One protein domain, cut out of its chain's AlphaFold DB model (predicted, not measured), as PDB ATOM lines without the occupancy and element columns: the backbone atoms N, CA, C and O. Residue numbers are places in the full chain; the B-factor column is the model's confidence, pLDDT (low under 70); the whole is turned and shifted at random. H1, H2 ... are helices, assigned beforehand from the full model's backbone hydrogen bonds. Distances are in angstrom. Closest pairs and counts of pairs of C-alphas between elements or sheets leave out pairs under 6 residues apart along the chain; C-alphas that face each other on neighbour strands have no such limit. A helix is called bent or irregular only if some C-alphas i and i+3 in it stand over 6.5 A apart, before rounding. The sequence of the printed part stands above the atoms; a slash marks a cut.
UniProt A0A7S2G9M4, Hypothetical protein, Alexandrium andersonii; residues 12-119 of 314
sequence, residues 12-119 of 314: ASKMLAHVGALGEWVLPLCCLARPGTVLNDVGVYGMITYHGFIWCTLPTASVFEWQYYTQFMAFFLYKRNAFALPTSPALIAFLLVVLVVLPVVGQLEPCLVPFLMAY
ATOM      1  N   ALA A  12     201.312 108.958 166.152       92.69
ATOM      2  CA  ALA A  12     200.543 108.196 167.134       92.69
ATOM      3  C   ALA A  12     199.503 109.078 167.844       92.69
ATOM      4  O   ALA A  12     198.343 108.695 167.953       92.69
ATOM      5  N   SER A  13     199.887 110.290 168.255       88.50
ATOM      6  CA  SER A  13     198.965 111.256 168.868       88.50
ATOM      7  C   SER A  13     197.848 111.666 167.906       88.50
ATOM      8  O   SER A  13     196.690 111.707 168.310       88.50
ATOM      9  N   LYS A  14     198.170 111.922 166.628       89.94
ATOM     10  CA  LYS A  14     197.171 112.236 165.592       89.94
ATOM     11  C   LYS A  14     196.202 111.076 165.388       89.94
ATOM     12  O   LYS A  14     194.996 111.289 165.372       89.94
ATOM     13  N   MET A  15     196.716 109.851 165.285       94.62
ATOM     14  CA  MET A  15     195.890 108.653 165.154       94.62
ATOM     15  C   MET A  15     194.937 108.499 166.344       94.62
ATOM     16  O   MET A  15     193.741 108.344 166.132       94.62
ATOM     17  N   LEU A  16     195.439 108.589 167.580       91.31
ATOM     18  CA  LEU A  16     194.605 108.492 168.782       91.31
ATOM     19  C   LEU A  16     193.534 109.590 168.827       91.31
ATOM     20  O   LEU A  16     192.383 109.293 169.130       91.31
ATOM     21  N   ALA A  17     193.885 110.826 168.462       88.69
ATOM     22  CA  ALA A  17     192.927 111.926 168.371       88.69
ATOM     23  C   ALA A  17     191.833 111.654 167.323       88.69
ATOM     24  O   ALA A  17     190.654 111.849 167.606       88.69
ATOM     25  N   HIS A  18     192.196 111.150 166.139       91.94
ATOM     26  CA  HIS A  18     191.226 110.791 165.102       91.94
ATOM     27  C   HIS A  18     190.344 109.604 165.497       91.94
ATOM     28  O   HIS A  18     189.160 109.614 165.184       91.94
ATOM     29  N   VAL A  19     190.889 108.601 166.191       91.88
ATOM     30  CA  VAL A  19     190.109 107.464 166.704       91.88
ATOM     31  C   VAL A  19     189.122 107.926 167.774       91.88
ATOM     32  O   VAL A  19     187.961 107.527 167.725       91.88
ATOM     33  N   GLY A  20     189.555 108.794 168.694       89.69
ATOM     34  CA  GLY A  20     188.674 109.417 169.682       89.69
ATOM     35  C   GLY A  20     187.533 110.175 169.008       89.69
ATOM     36  O   GLY A  20     186.371 109.839 169.218       89.69
ATOM     37  N   ALA A  21     187.869 111.095 168.097       89.69
ATOM     38  CA  ALA A  21     186.889 111.865 167.336       89.69
ATOM     39  C   ALA A  21     185.933 110.968 166.533       89.69
ATOM     40  O   ALA A  21     184.731 111.194 166.538       89.69
ATOM     41  N   LEU A  22     186.431 109.920 165.871       93.81
ATOM     42  CA  LEU A  22     185.584 108.968 165.149       93.81
ATOM     43  C   LEU A  22     184.613 108.246 166.096       93.81
ATOM     44  O   LEU A  22     183.450 108.052 165.743       93.81
ATOM     45  N   GLY A  23     185.076 107.882 167.293       93.25
ATOM     46  CA  GLY A  23     184.253 107.286 168.344       93.25
ATOM     47  C   GLY A  23     183.061 108.162 168.733       93.25
ATOM     48  O   GLY A  23     181.958 107.637 168.874       93.25
ATOM     49  N   GLU A  24     183.248 109.485 168.804       90.31
ATOM     50  CA  GLU A  24     182.179 110.450 169.120       90.31
ATOM     51  C   GLU A  24     181.043 110.465 168.093       90.31
ATOM     52  O   GLU A  24     179.916 110.803 168.440       90.31
ATOM     53  N   TRP A  25     181.302 110.067 166.844       91.75
ATOM     54  CA  TRP A  25     180.271 109.971 165.805       91.75
ATOM     55  C   TRP A  25     179.704 108.561 165.688       91.75
ATOM     56  O   TRP A  25     178.491 108.368 165.637       91.75
ATOM     57  N   VAL A  26     180.582 107.560 165.631       96.75
ATOM     58  CA  VAL A  26     180.188 106.184 165.315       96.75
ATOM     59  C   VAL A  26     179.421 105.549 166.470       96.75
ATOM     60  O   VAL A  26     178.388 104.927 166.237       96.75
ATOM     61  N   LEU A  27     179.881 105.714 167.715       96.62
ATOM     62  CA  LEU A  27     179.262 105.041 168.859       96.62
ATOM     63  C   LEU A  27     177.820 105.523 169.112       96.62
ATOM     64  O   LEU A  27     176.945 104.660 169.231       96.62
ATOM     65  N   PRO A  28     177.501 106.838 169.093       94.06
ATOM     66  CA  PRO A  28     176.114 107.288 169.206       94.06
ATOM     67  C   PRO A  28     175.223 106.829 168.050       94.06
ATOM     68  O   PRO A  28     174.060 106.506 168.277       94.06
ATOM     69  N   LEU A  29     175.742 106.752 166.820       95.50
ATOM     70  CA  LEU A  29     174.974 106.223 165.686       95.50
ATOM     71  C   LEU A  29     174.651 104.736 165.875       95.50
ATOM     72  O   LEU A  29     173.525 104.311 165.617       95.50
ATOM     73  N   CYS A  30     175.600 103.954 166.391       97.12
ATOM     74  CA  CYS A  30     175.378 102.557 166.756       97.12
ATOM     75  C   CYS A  30     174.318 102.404 167.863       97.12
ATOM     76  O   CYS A  30     173.526 101.461 167.813       97.12
ATOM     77  N   CYS A  31     174.230 103.343 168.816       96.56
ATOM     78  CA  CYS A  31     173.181 103.346 169.847       96.56
ATOM     79  C   CYS A  31     171.761 103.389 169.259       96.56
ATOM     80  O   CYS A  31     170.840 102.854 169.871       96.56
ATOM     81  N   LEU A  32     171.566 103.978 168.074       95.31
ATOM     82  CA  LEU A  32     170.249 104.067 167.425       95.31
ATOM     83  C   LEU A  32     169.742 102.716 166.898       95.31
ATOM     84  O   LEU A  32     168.566 102.592 166.549       95.31
ATOM     85  N   ALA A  33     170.608 101.700 166.825       96.19
ATOM     86  CA  ALA A  33     170.216 100.357 166.430       96.19
ATOM     87  C   ALA A  33     169.238  99.734 167.439       96.19
ATOM     88  O   ALA A  33     169.196 100.093 168.616       96.19
ATOM     89  N   ARG A  34     168.457  98.749 166.980       95.81
ATOM     90  CA  ARG A  34     167.465  98.069 167.819       95.81
ATOM     91  C   ARG A  34     168.128  97.487 169.084       95.81
ATOM     92  O   ARG A  34     169.120  96.758 168.948       95.81
ATOM     93  N   PRO A  35     167.554  97.720 170.281       96.62
ATOM     94  CA  PRO A  35     168.049  97.137 171.520       96.62
ATOM     95  C   PRO A  35     168.247  95.621 171.452       96.62
ATOM     96  O   PRO A  35     167.375  94.898 170.967       96.62
ATOM     97  N   GLY A  36     169.392  95.150 171.956       92.75
ATOM     98  CA  GLY A  36     169.757  93.725 171.984       92.75
ATOM     99  C   GLY A  36     170.445  93.207 170.717       92.75
ATOM    100  O   GLY A  36     170.785  92.030 170.651       92.75
ATOM    101  N   THR A  37     170.661  94.063 169.717       97.38
ATOM    102  CA  THR A  37     171.545  93.747 168.589       97.38
ATOM    103  C   THR A  37     173.006  93.997 168.956       97.38
ATOM    104  O   THR A  37     173.303  94.878 169.760       97.38
ATOM    105  N   VAL A  38     173.930  93.286 168.302       98.00
ATOM    106  CA  VAL A  38     175.378  93.502 168.479       98.00
ATOM    107  C   VAL A  38     175.766  94.958 168.200       98.00
ATOM    108  O   VAL A  38     176.582  95.526 168.915       98.00
ATOM    109  N   LEU A  39     175.152  95.587 167.193       97.69
ATOM    110  CA  LEU A  39     175.430  96.980 166.846       97.69
ATOM    111  C   LEU A  39     175.024  97.945 167.971       97.69
ATOM    112  O   LEU A  39     175.803  98.823 168.331       97.69
ATOM    113  N   ASN A  40     173.843  97.747 168.563       97.69
ATOM    114  CA  ASN A  40     173.398  98.524 169.720       97.69
ATOM    115  C   ASN A  40     174.314  98.307 170.932       97.69
ATOM    116  O   ASN A  40     174.658  99.271 171.609       97.69
ATOM    117  N   ASP A  41     174.762  97.072 171.166       97.75
ATOM    118  CA  ASP A  41     175.672  96.748 172.269       97.75
ATOM    119  C   ASP A  41     177.021  97.449 172.112       97.75
ATOM    120  O   ASP A  41     177.508  98.061 173.063       97.75
ATOM    121  N   VAL A  42     177.589  97.432 170.902       97.81
ATOM    122  CA  VAL A  42     178.815  98.178 170.581       97.81
ATOM    123  C   VAL A  42     178.618  99.674 170.818       97.81
ATOM    124  O   VAL A  42     179.479 100.300 171.428       97.81
ATOM    125  N   GLY A  43     177.490 100.244 170.385       97.25
ATOM    126  CA  GLY A  43     177.188 101.658 170.607       97.25
ATOM    127  C   GLY A  43     177.086 102.004 172.090       97.25
ATOM    128  O   GLY A  43     177.825 102.854 172.583       97.25
ATOM    129  N   VAL A  44     176.208 101.320 172.825       97.81
ATOM    130  CA  VAL A  44     175.894 101.670 174.216       97.81
ATOM    131  C   VAL A  44     177.067 101.395 175.145       97.81
ATOM    132  O   VAL A  44     177.470 102.286 175.893       97.81
ATOM    133  N   TYR A  45     177.637 100.187 175.114       97.88
ATOM    134  CA  TYR A  45     178.773  99.875 175.980       97.88
ATOM    135  C   TYR A  45     180.026 100.624 175.536       97.88
ATOM    136  O   TYR A  45     180.786 101.069 176.391       97.88
ATOM    137  N   GLY A  46     180.188 100.865 174.232       96.81
ATOM    138  CA  GLY A  46     181.227 101.746 173.716       96.81
ATOM    139  C   GLY A  46     181.109 103.163 174.272       96.81
ATOM    140  O   GLY A  46     182.099 103.683 174.771       96.81
ATOM    141  N   MET A  47     179.915 103.770 174.273       96.31
ATOM    142  CA  MET A  47     179.690 105.091 174.879       96.31
ATOM    143  C   MET A  47     179.953 105.085 176.386       96.31
ATOM    144  O   MET A  47     180.579 106.010 176.901       96.31
ATOM    145  N   ILE A  48     179.535 104.038 177.104       96.00
ATOM    146  CA  ILE A  48     179.813 103.918 178.542       96.00
ATOM    147  C   ILE A  48     181.324 103.887 178.793       96.00
ATOM    148  O   ILE A  48     181.834 104.661 179.603       96.00
ATOM    149  N   THR A  49     182.059 103.050 178.058       94.69
ATOM    150  CA  THR A  49     183.519 102.971 178.156       94.69
ATOM    151  C   THR A  49     184.193 104.269 177.714       94.69
ATOM    152  O   THR A  49     185.142 104.691 178.367       94.69
ATOM    153  N   TYR A  50     183.700 104.937 176.668       92.31
ATOM    154  CA  TYR A  50     184.226 106.216 176.182       92.31
ATOM    155  C   TYR A  50     184.131 107.303 177.260       92.31
ATOM    156  O   TYR A  50     185.126 107.942 177.604       92.31
ATOM    157  N   HIS A  51     182.957 107.462 177.875       90.88
ATOM    158  CA  HIS A  51     182.770 108.423 178.962       90.88
ATOM    159  C   HIS A  51     183.516 108.022 180.244       90.88
ATOM    160  O   HIS A  51     184.011 108.903 180.952       90.88
ATOM    161  N   GLY A  52     183.655 106.720 180.521       89.88
ATOM    162  CA  GLY A  52     184.501 106.211 181.603       89.88
ATOM    163  C   GLY A  52     185.983 106.523 181.383       89.88
ATOM    164  O   GLY A  52     186.659 106.987 182.297       89.88
ATOM    165  N   PHE A  53     186.481 106.366 180.153       87.81
ATOM    166  CA  PHE A  53     187.840 106.755 179.782       87.81
ATOM    167  C   PHE A  53     188.075 108.250 180.008       87.81
ATOM    168  O   PHE A  53     189.086 108.611 180.602       87.81
ATOM    169  N   ILE A  54     187.133 109.115 179.613       84.50
ATOM    170  CA  ILE A  54     187.248 110.558 179.865       84.50
ATOM    171  C   ILE A  54     187.398 110.836 181.364       84.50
ATOM    172  O   ILE A  54     188.288 111.602 181.735       84.50
ATOM    173  N   TRP A  55     186.625 110.178 182.242       77.19
ATOM    174  CA  TRP A  55     186.822 110.355 183.690       77.19
ATOM    175  C   TRP A  55     188.256 110.021 184.108       77.19
ATOM    176  O   TRP A  55     188.797 110.659 185.010       77.19
ATOM    177  N   CYS A  56     188.880 109.011 183.480       81.12
ATOM    178  CA  CYS A  56     190.173 108.458 183.916       81.12
ATOM    179  C   CYS A  56     191.338 109.384 183.584       81.12
ATOM    180  O   CYS A  56     192.456 109.149 184.035       81.12
ATOM    181  N   THR A  57     191.086 110.431 182.802       75.75
ATOM    182  CA  THR A  57     192.127 111.295 182.239       75.75
ATOM    183  C   THR A  57     192.365 112.591 183.022       75.75
ATOM    184  O   THR A  57     192.978 113.504 182.482       75.75
ATOM    185  N   LEU A  58     191.932 112.683 184.294       58.16
ATOM    186  CA  LEU A  58     192.017 113.906 185.126       58.16
ATOM    187  C   LEU A  58     191.677 115.197 184.342       58.16
ATOM    188  O   LEU A  58     192.457 116.154 184.344       58.16
ATOM    189  N   PRO A  59     190.539 115.251 183.630       58.75
ATOM    190  CA  PRO A  59     190.224 116.408 182.810       58.75
ATOM    191  C   PRO A  59     189.869 117.603 183.701       58.75
ATOM    192  O   PRO A  59     188.795 117.655 184.296       58.75
ATOM    193  N   THR A  60     190.752 118.601 183.748       52.75
ATOM    194  CA  THR A  60     190.557 119.878 184.462       52.75
ATOM    195  C   THR A  60     189.315 120.658 184.013       52.75
ATOM    196  O   THR A  60     188.894 121.567 184.715       52.75
ATOM    197  N   ALA A  61     188.719 120.296 182.872       54.50
ATOM    198  CA  ALA A  61     187.563 120.957 182.270       54.50
ATOM    199  C   ALA A  61     186.325 120.046 182.092       54.50
ATOM    200  O   ALA A  61     185.386 120.431 181.396       54.50
ATOM    201  N   SER A  62     186.299 118.833 182.667       64.56
ATOM    202  CA  SER A  62     185.123 117.951 182.555       64.56
ATOM    203  C   SER A  62     184.124 118.184 183.682       64.56
ATOM    204  O   SER A  62     184.493 118.274 184.848       64.56
ATOM    205  N   VAL A  63     182.836 118.154 183.343       73.31
ATOM    206  CA  VAL A  63     181.733 118.120 184.315       73.31
ATOM    207  C   VAL A  63     181.431 116.655 184.640       73.31
ATOM    208  O   VAL A  63     180.783 115.959 183.856       73.31
ATOM    209  N   PHE A  64     181.967 116.143 185.749       76.75
ATOM    210  CA  PHE A  64     181.919 114.709 186.071       76.75
ATOM    211  C   PHE A  64     180.495 114.173 186.245       76.75
ATOM    212  O   PHE A  64     180.190 113.069 185.787       76.75
ATOM    213  N   GLU A  65     179.600 114.965 186.829       84.19
ATOM    214  CA  GLU A  65     178.183 114.638 186.987       84.19
ATOM    215  C   GLU A  65     177.535 114.376 185.630       84.19
ATOM    216  O   GLU A  65     176.761 113.432 185.462       84.19
ATOM    217  N   TRP A  66     177.903 115.175 184.629       82.06
ATOM    218  CA  TRP A  66     177.373 115.046 183.283       82.06
ATOM    219  C   TRP A  66     177.951 113.833 182.547       82.06
ATOM    220  O   TRP A  66     177.227 113.157 181.812       82.06
ATOM    221  N   GLN A  67     179.209 113.469 182.813       87.00
ATOM    222  CA  GLN A  67     179.796 112.227 182.298       87.00
ATOM    223  C   GLN A  67     179.093 110.988 182.866       87.00
ATOM    224  O   GLN A  67     178.801 110.058 182.115       87.00
ATOM    225  N   TYR A  68     178.784 110.971 184.166       88.25
ATOM    226  CA  TYR A  68     178.032 109.876 184.785       88.25
ATOM    227  C   TYR A  68     176.597 109.810 184.254       88.25
ATOM    228  O   TYR A  68     176.121 108.751 183.836       88.25
ATOM    229  N   TYR A  69     175.931 110.965 184.198       92.12
ATOM    230  CA  TYR A  69     174.590 111.082 183.643       92.12
ATOM    231  C   TYR A  69     174.530 110.574 182.199       92.12
ATOM    232  O   TYR A  69     173.618 109.829 181.859       92.12
ATOM    233  N   THR A  70     175.521 110.901 181.365       91.69
ATOM    234  CA  THR A  70     175.556 110.467 179.961       91.69
ATOM    235  C   THR A  70     175.716 108.954 179.829       91.69
ATOM    236  O   THR A  70     175.027 108.351 179.010       91.69
ATOM    237  N   GLN A  71     176.532 108.307 180.668       93.94
ATOM    238  CA  GLN A  71     176.635 106.839 180.701       93.94
ATOM    239  C   GLN A  71     175.292 106.192 181.057       93.94
ATOM    240  O   GLN A  71     174.828 105.275 180.375       93.94
ATOM    241  N   PHE A  72     174.638 106.705 182.103       95.62
ATOM    242  CA  PHE A  72     173.329 106.218 182.528       95.62
ATOM    243  C   PHE A  72     172.256 106.450 181.453       95.62
ATOM    244  O   PHE A  72     171.504 105.531 181.131       95.62
ATOM    245  N   MET A  73     172.213 107.639 180.848       95.88
ATOM    246  CA  MET A  73     171.286 107.970 179.763       95.88
ATOM    247  C   MET A  73     171.540 107.141 178.509       95.88
ATOM    248  O   MET A  73     170.576 106.699 177.892       95.88
ATOM    249  N   ALA A  74     172.797 106.874 178.145       95.25
ATOM    250  CA  ALA A  74     173.127 106.011 177.015       95.25
ATOM    251  C   ALA A  74     172.506 104.617 177.201       95.25
ATOM    252  O   ALA A  74     171.821 104.105 176.316       95.25
ATOM    253  N   PHE A  75     172.653 104.039 178.396       96.75
ATOM    254  CA  PHE A  75     172.026 102.764 178.727       96.75
ATOM    255  C   PHE A  75     170.494 102.859 178.762       96.75
ATOM    256  O   PHE A  75     169.790 102.087 178.109       96.75
ATOM    257  N   PHE A  76     169.945 103.810 179.512       96.69
ATOM    258  CA  PHE A  76     168.502 103.912 179.697       96.69
ATOM    259  C   PHE A  76     167.776 104.213 178.380       96.69
ATOM    260  O   PHE A  76     166.838 103.504 178.022       96.69
ATOM    261  N   LEU A  77     168.211 105.225 177.630       95.12
ATOM    262  CA  LEU A  77     167.524 105.674 176.418       95.12
ATOM    263  C   LEU A  77     167.727 104.730 175.231       95.12
ATOM    264  O   LEU A  77     166.794 104.572 174.453       95.12
ATOM    265  N   TYR A  78     168.898 104.093 175.104       95.88
ATOM    266  CA  TYR A  78     169.244 103.351 173.884       95.88
ATOM    267  C   TYR A  78     169.408 101.840 174.071       95.88
ATOM    268  O   TYR A  78     169.302 101.103 173.095       95.88
ATOM    269  N   LYS A  79     169.628 101.341 175.295       96.62
ATOM    270  CA  LYS A  79     169.654  99.891 175.576       96.62
ATOM    271  C   LYS A  79     168.348  99.392 176.174       96.62
ATOM    272  O   LYS A  79     167.898  98.302 175.830       96.62
ATOM    273  N   ARG A  80     167.734 100.151 177.087       96.44
ATOM    274  CA  ARG A  80     166.473  99.728 177.720       96.44
ATOM    275  C   ARG A  80     165.249 100.071 176.879       96.44
ATOM    276  O   ARG A  80     164.256  99.344 176.952       96.44
ATOM    277  N   ASN A  81     165.339 101.138 176.094       93.81
ATOM    278  CA  ASN A  81     164.265 101.652 175.260       93.81
ATOM    279  C   ASN A  81     164.686 101.639 173.787       93.81
ATOM    280  O   ASN A  81     165.861 101.790 173.463       93.81
ATOM    281  N   ALA A  82     163.721 101.422 172.895       87.75
ATOM    282  CA  ALA A  82     163.964 101.550 171.464       87.75
ATOM    283  C   ALA A  82     163.941 103.031 171.077       87.75
ATOM    284  O   ALA A  82     163.038 103.764 171.484       87.75
ATOM    285  N   PHE A  83     164.911 103.455 170.265       89.62
ATOM    286  CA  PHE A  83     164.907 104.798 169.704       89.62
ATOM    287  C   PHE A  83     163.700 104.987 168.779       89.62
ATOM    288  O   PHE A  83     163.415 104.144 167.925       89.62
ATOM    289  N   ALA A  84     163.007 106.111 168.932       90.12
ATOM    290  CA  ALA A  84     161.918 106.520 168.064       90.12
ATOM    291  C   ALA A  84     161.985 108.031 167.845       90.12
ATOM    292  O   ALA A  84     162.240 108.796 168.777       90.12
ATOM    293  N   LEU A  85     161.738 108.459 166.610       90.12
ATOM    294  CA  LEU A  85     161.607 109.875 166.296       90.12
ATOM    295  C   LEU A  85     160.247 110.400 166.779       90.12
ATOM    296  O   LEU A  85     159.256 109.662 166.750       90.12
ATOM    297  N   PRO A  86     160.168 111.673 167.199       93.62
ATOM    298  CA  PRO A  86     158.890 112.284 167.528       93.62
ATOM    299  C   PRO A  86     157.998 112.363 166.287       93.62
ATOM    300  O   PRO A  86     158.482 112.573 165.179       93.62
ATOM    301  N   THR A  87     156.685 112.237 166.480       95.94
ATOM    302  CA  THR A  87     155.690 112.304 165.394       95.94
ATOM    303  C   THR A  87     155.066 113.689 165.228       95.94
ATOM    304  O   THR A  87     154.527 113.994 164.169       95.94
ATOM    305  N   SER A  88     155.133 114.543 166.255       97.81
ATOM    306  CA  SER A  88     154.593 115.906 166.211       97.81
ATOM    307  C   SER A  88     155.430 116.793 165.281       97.81
ATOM    308  O   SER A  88     156.609 117.015 165.576       97.81
ATOM    309  N   PRO A  89     154.844 117.376 164.214       97.56
ATOM    310  CA  PRO A  89     155.572 118.267 163.311       97.56
ATOM    311  C   PRO A  89     156.184 119.476 164.024       97.56
ATOM    312  O   PRO A  89     157.301 119.875 163.711       97.56
ATOM    313  N   ALA A  90     155.488 120.024 165.027       97.88
ATOM    314  CA  ALA A  90     155.986 121.148 165.817       97.88
ATOM    315  C   ALA A  90     157.231 120.766 166.634       97.88
ATOM    316  O   ALA A  90     158.199 121.524 166.677       97.88
ATOM    317  N   LEU A  91     157.235 119.570 167.236       97.06
ATOM    318  CA  LEU A  91     158.390 119.077 167.986       97.06
ATOM    319  C   LEU A  91     159.567 118.762 167.057       97.06
ATOM    320  O   LEU A  91     160.697 119.119 167.374       97.06
ATOM    321  N   ILE A  92     159.314 118.148 165.896       97.25
ATOM    322  CA  ILE A  92     160.350 117.902 164.882       97.25
ATOM    323  C   ILE A  92     160.978 119.227 164.436       97.25
ATOM    324  O   ILE A  92     162.201 119.344 164.422       97.25
ATOM    325  N   ALA A  93     160.158 120.232 164.113       97.50
ATOM    326  CA  ALA A  93     160.637 121.546 163.696       97.50
ATOM    327  C   ALA A  93     161.480 122.215 164.791       97.50
ATOM    328  O   ALA A  93     162.569 122.711 164.509       97.50
ATOM    329  N   PHE A  94     161.021 122.171 166.045       96.75
ATOM    330  CA  PHE A  94     161.780 122.678 167.185       96.75
ATOM    331  C   PHE A  94     163.141 121.981 167.321       96.75
ATOM    332  O   PHE A  94     164.166 122.658 167.378       96.75
ATOM    333  N   LEU A  95     163.169 120.643 167.312       95.62
ATOM    334  CA  LEU A  95     164.405 119.863 167.433       95.62
ATOM    335  C   LEU A  95     165.365 120.123 166.272       95.62
ATOM    336  O   LEU A  95     166.560 120.264 166.499       95.62
ATOM    337  N   LEU A  96     164.860 120.247 165.044       96.44
ATOM    338  CA  LEU A  96     165.680 120.599 163.886       96.44
ATOM    339  C   LEU A  96     166.348 121.966 164.078       96.44
ATOM    340  O   LEU A  96     167.540 122.118 163.812       96.44
ATOM    341  N   VAL A  97     165.607 122.958 164.575       95.38
ATOM    342  CA  VAL A  97     166.164 124.291 164.828       95.38
ATOM    343  C   VAL A  97     167.245 124.237 165.906       95.38
ATOM    344  O   VAL A  97     168.352 124.723 165.678       95.38
ATOM    345  N   VAL A  98     166.959 123.630 167.060       93.75
ATOM    346  CA  VAL A  98     167.877 123.683 168.211       93.75
ATOM    347  C   VAL A  98     169.054 122.712 168.107       93.75
ATOM    348  O   VAL A  98     170.132 123.038 168.592       93.75
ATOM    349  N   LEU A  99     168.881 121.550 167.467       92.69
ATOM    350  CA  LEU A  99     169.922 120.517 167.358       92.69
ATOM    351  C   LEU A  99     170.719 120.588 166.052       92.69
ATOM    352  O   LEU A  99     171.808 120.024 165.988       92.69
ATOM    353  N   VAL A 100     170.199 121.250 165.011       93.44
ATOM    354  CA  VAL A 100     170.866 121.321 163.699       93.44
ATOM    355  C   VAL A 100     171.105 122.761 163.274       93.44
ATOM    356  O   VAL A 100     172.254 123.148 163.089       93.44
ATOM    357  N   VAL A 101     170.058 123.581 163.145       94.88
ATOM    358  CA  VAL A 101     170.201 124.934 162.576       94.88
ATOM    359  C   VAL A 101     171.093 125.818 163.448       94.88
ATOM    360  O   VAL A 101     172.053 126.388 162.936       94.88
ATOM    361  N   LEU A 102     170.819 125.917 164.753       91.88
ATOM    362  CA  LEU A 102     171.610 126.756 165.660       91.88
ATOM    363  C   LEU A 102     173.078 126.294 165.756       91.88
ATOM    364  O   LEU A 102     173.953 127.148 165.577       91.88
ATOM    365  N   PRO A 103     173.392 124.994 165.949       91.62
ATOM    366  CA  PRO A 103     174.769 124.506 165.888       91.62
ATOM    367  C   PRO A 103     175.461 124.780 164.554       91.62
ATOM    368  O   PRO A 103     176.557 125.336 164.548       91.62
ATOM    369  N   VAL A 104     174.828 124.470 163.418       92.38
ATOM    370  CA  VAL A 104     175.442 124.661 162.093       92.38
ATOM    371  C   VAL A 104     175.718 126.139 161.823       92.38
ATOM    372  O   VAL A 104     176.847 126.497 161.489       92.38
ATOM    373  N   VAL A 105     174.729 127.015 162.022       90.94
ATOM    374  CA  VAL A 105     174.908 128.464 161.835       90.94
ATOM    375  C   VAL A 105     175.974 128.995 162.789       90.94
ATOM    376  O   VAL A 105     176.838 129.762 162.372       90.94
ATOM    377  N   GLY A 106     175.970 128.549 164.046       87.75
ATOM    378  CA  GLY A 106     176.958 128.958 165.036       87.75
ATOM    379  C   GLY A 106     178.379 128.476 164.756       87.75
ATOM    380  O   GLY A 106     179.321 129.131 165.191       87.75
ATOM    381  N   GLN A 107     178.571 127.368 164.044       88.06
ATOM    382  CA  GLN A 107     179.904 126.917 163.636       88.06
ATOM    383  C   GLN A 107     180.394 127.623 162.365       88.06
ATOM    384  O   GLN A 107     181.585 127.918 162.235       88.06
ATOM    385  N   LEU A 108     179.483 127.935 161.439       88.44
ATOM    386  CA  LEU A 108     179.798 128.685 160.220       88.44
ATOM    387  C   LEU A 108     180.081 130.164 160.509       88.44
ATOM    388  O   LEU A 108     181.021 130.734 159.952       88.44
ATOM    389  N   GLU A 109     179.297 130.772 161.400       86.25
ATOM    390  CA  GLU A 109     179.471 132.151 161.842       86.25
ATOM    391  C   GLU A 109     179.405 132.249 163.378       86.25
ATOM    392  O   GLU A 109     178.341 132.498 163.966       86.25
ATOM    393  N   PRO A 110     180.557 132.086 164.058       82.56
ATOM    394  CA  PRO A 110     180.626 132.093 165.515       82.56
ATOM    395  C   PRO A 110     180.152 133.383 166.181       82.56
ATOM    396  O   PRO A 110     179.802 133.372 167.366       82.56
ATOM    397  N   CYS A 111     180.121 134.486 165.430       79.12
ATOM    398  CA  CYS A 111     179.658 135.771 165.927       79.12
ATOM    399  C   CYS A 111     178.133 135.893 166.004       79.12
ATOM    400  O   CYS A 111     177.690 136.853 166.622       79.12
ATOM    401  N   LEU A 112     177.342 134.997 165.393       80.38
ATOM    402  CA  LEU A 112     175.872 135.108 165.346       80.38
ATOM    403  C   LEU A 112     175.149 134.286 166.412       80.38
ATOM    404  O   LEU A 112     174.101 134.698 166.898       80.38
ATOM    405  N   VAL A 113     175.677 133.111 166.760       82.81
ATOM    406  CA  VAL A 113     175.013 132.204 167.707       82.81
ATOM    407  C   VAL A 113     175.849 132.073 168.973       82.81
ATOM    408  O   VAL A 113     177.061 131.813 168.885       82.81
ATOM    409  N   PRO A 114     175.216 132.208 170.154       77.88
ATOM    410  CA  PRO A 114     175.843 131.938 171.427       77.88
ATOM    411  C   PRO A 114     176.584 130.616 171.500       77.88
ATOM    412  O   PRO A 114     176.085 129.585 171.060       77.88
ATOM    413  N   PHE A 115     177.772 130.665 172.103       78.25
ATOM    414  CA  PHE A 115     178.677 129.528 172.265       78.25
ATOM    415  C   PHE A 115     177.973 128.263 172.766       78.25
ATOM    416  O   PHE A 115     178.136 127.202 172.168       78.25
ATOM    417  N   LEU A 116     177.140 128.411 173.802       80.00
ATOM    418  CA  LEU A 116     176.413 127.304 174.416       80.00
ATOM    419  C   LEU A 116     175.360 126.708 173.471       80.00
ATOM    420  O   LEU A 116     175.280 125.493 173.332       80.00
ATOM    421  N   MET A 117     174.586 127.560 172.785       83.56
ATOM    422  CA  MET A 117     173.556 127.111 171.835       83.56
ATOM    423  C   MET A 117     174.162 126.469 170.589       83.56
ATOM    424  O   MET A 117     173.551 125.599 169.978       83.56
ATOM    425  N   ALA A 118     175.373 126.880 170.223       86.56
ATOM    426  CA  ALA A 118     176.112 126.304 169.115       86.56
ATOM    427  C   ALA A 118     176.915 125.043 169.499       86.56
ATOM    428  O   ALA A 118     177.640 124.519 168.657       86.56
ATOM    429  N   TYR A 119     176.821 124.572 170.756       83.31
ATOM    430  CA  TYR A 119     177.562 123.415 171.285       83.31
ATOM    431  C   TYR A 119     179.090 123.516 171.107       83.31
ATOM    432  O   TYR A 119     179.808 122.514 171.054       83.31
TER     433      TYR A 119
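Overview. This is residues 12 to 119 of the 314 residues of the protein "Hypothetical protein" of Alexandrium andersonii (UniProt A0A7S2G9M4). Picture a helical hairpin, H2 and H3, with H1 crossing it at one end, and a lone fourth helix, H4, standing off across an open gap. The thin strip of residues 81 to 88 bridges that gap, and residues 109 to 119 fold back by the last part of H4. H1 meets the hairpin with its later half, while its residues 12 to 19 splay away and stand free. The printed part has 108 residues, with four named helices in the order H1, H2, H3, H4 and no named strand; the class is all helix. The whole is only just loose, close to compact: the radius of gyration of the C-alphas is 15.9 A, and the C-alphas span 35 by 35 by 27 A along their three main axes.

Along the chain. Find C-alpha 12 at (200.543, 108.196, 167.134); from there H1 runs 27.9 A through residues 12 to 31, with a kink of 27 degrees near residue 22. H4, equally long by residues, covers residues 89 to 108; look for its start at C-alpha 89, (155.572, 118.267, 163.311), and its end 26.6 A away at C-alpha 108, (179.798, 128.685, 160.220). H4 is only just irregular: C-alphas 99 and 102 are 6.7 A apart. Between them in the chain come H2, residues 38 to 56, 26.1 A long, and H3, residues 64 to 80, 23.1 A long.

Arrangement. Start from H1 and look at Leu 27: its C-alpha is 4.3 A from that of Gly 43, the closest pair of H1 and H2. These two touch, through residues 23 to 31 alone of H1, at a steep tilt of 48 degrees, opposite ways. H1 and H3 only just touch, with 3 pairs of C-alphas within 8 A; the closest are those of Cys 31 and Tyr 78, 5.6 A apart. H2 and H3 form a hairpin and touch at a shallow tilt of 9 degrees, opposite ways, and their closest C-alphas, of Ile 48 and Gln 71, are 4.8 A apart. H4 is apart from H1, H2 and H3. In H2 every backbone O i to N i+4 pair is within hydrogen-bond range; in H1 it is 14 of 16, in H3 12 of 13 and in H4 14 of 16.

Size, cuts and confidence. The two C-alphas farthest apart are those of Ala 12 and Ser 88, at 46.6 A. The printed part has no cut, and its three links between helices are short. Residues 56 to 61 and 87 to 94 stand free, of which 89 to 94 belong to H4. The mean pLDDT of the printed part is 89.9; look for the values under 70 at residues 58 to 62.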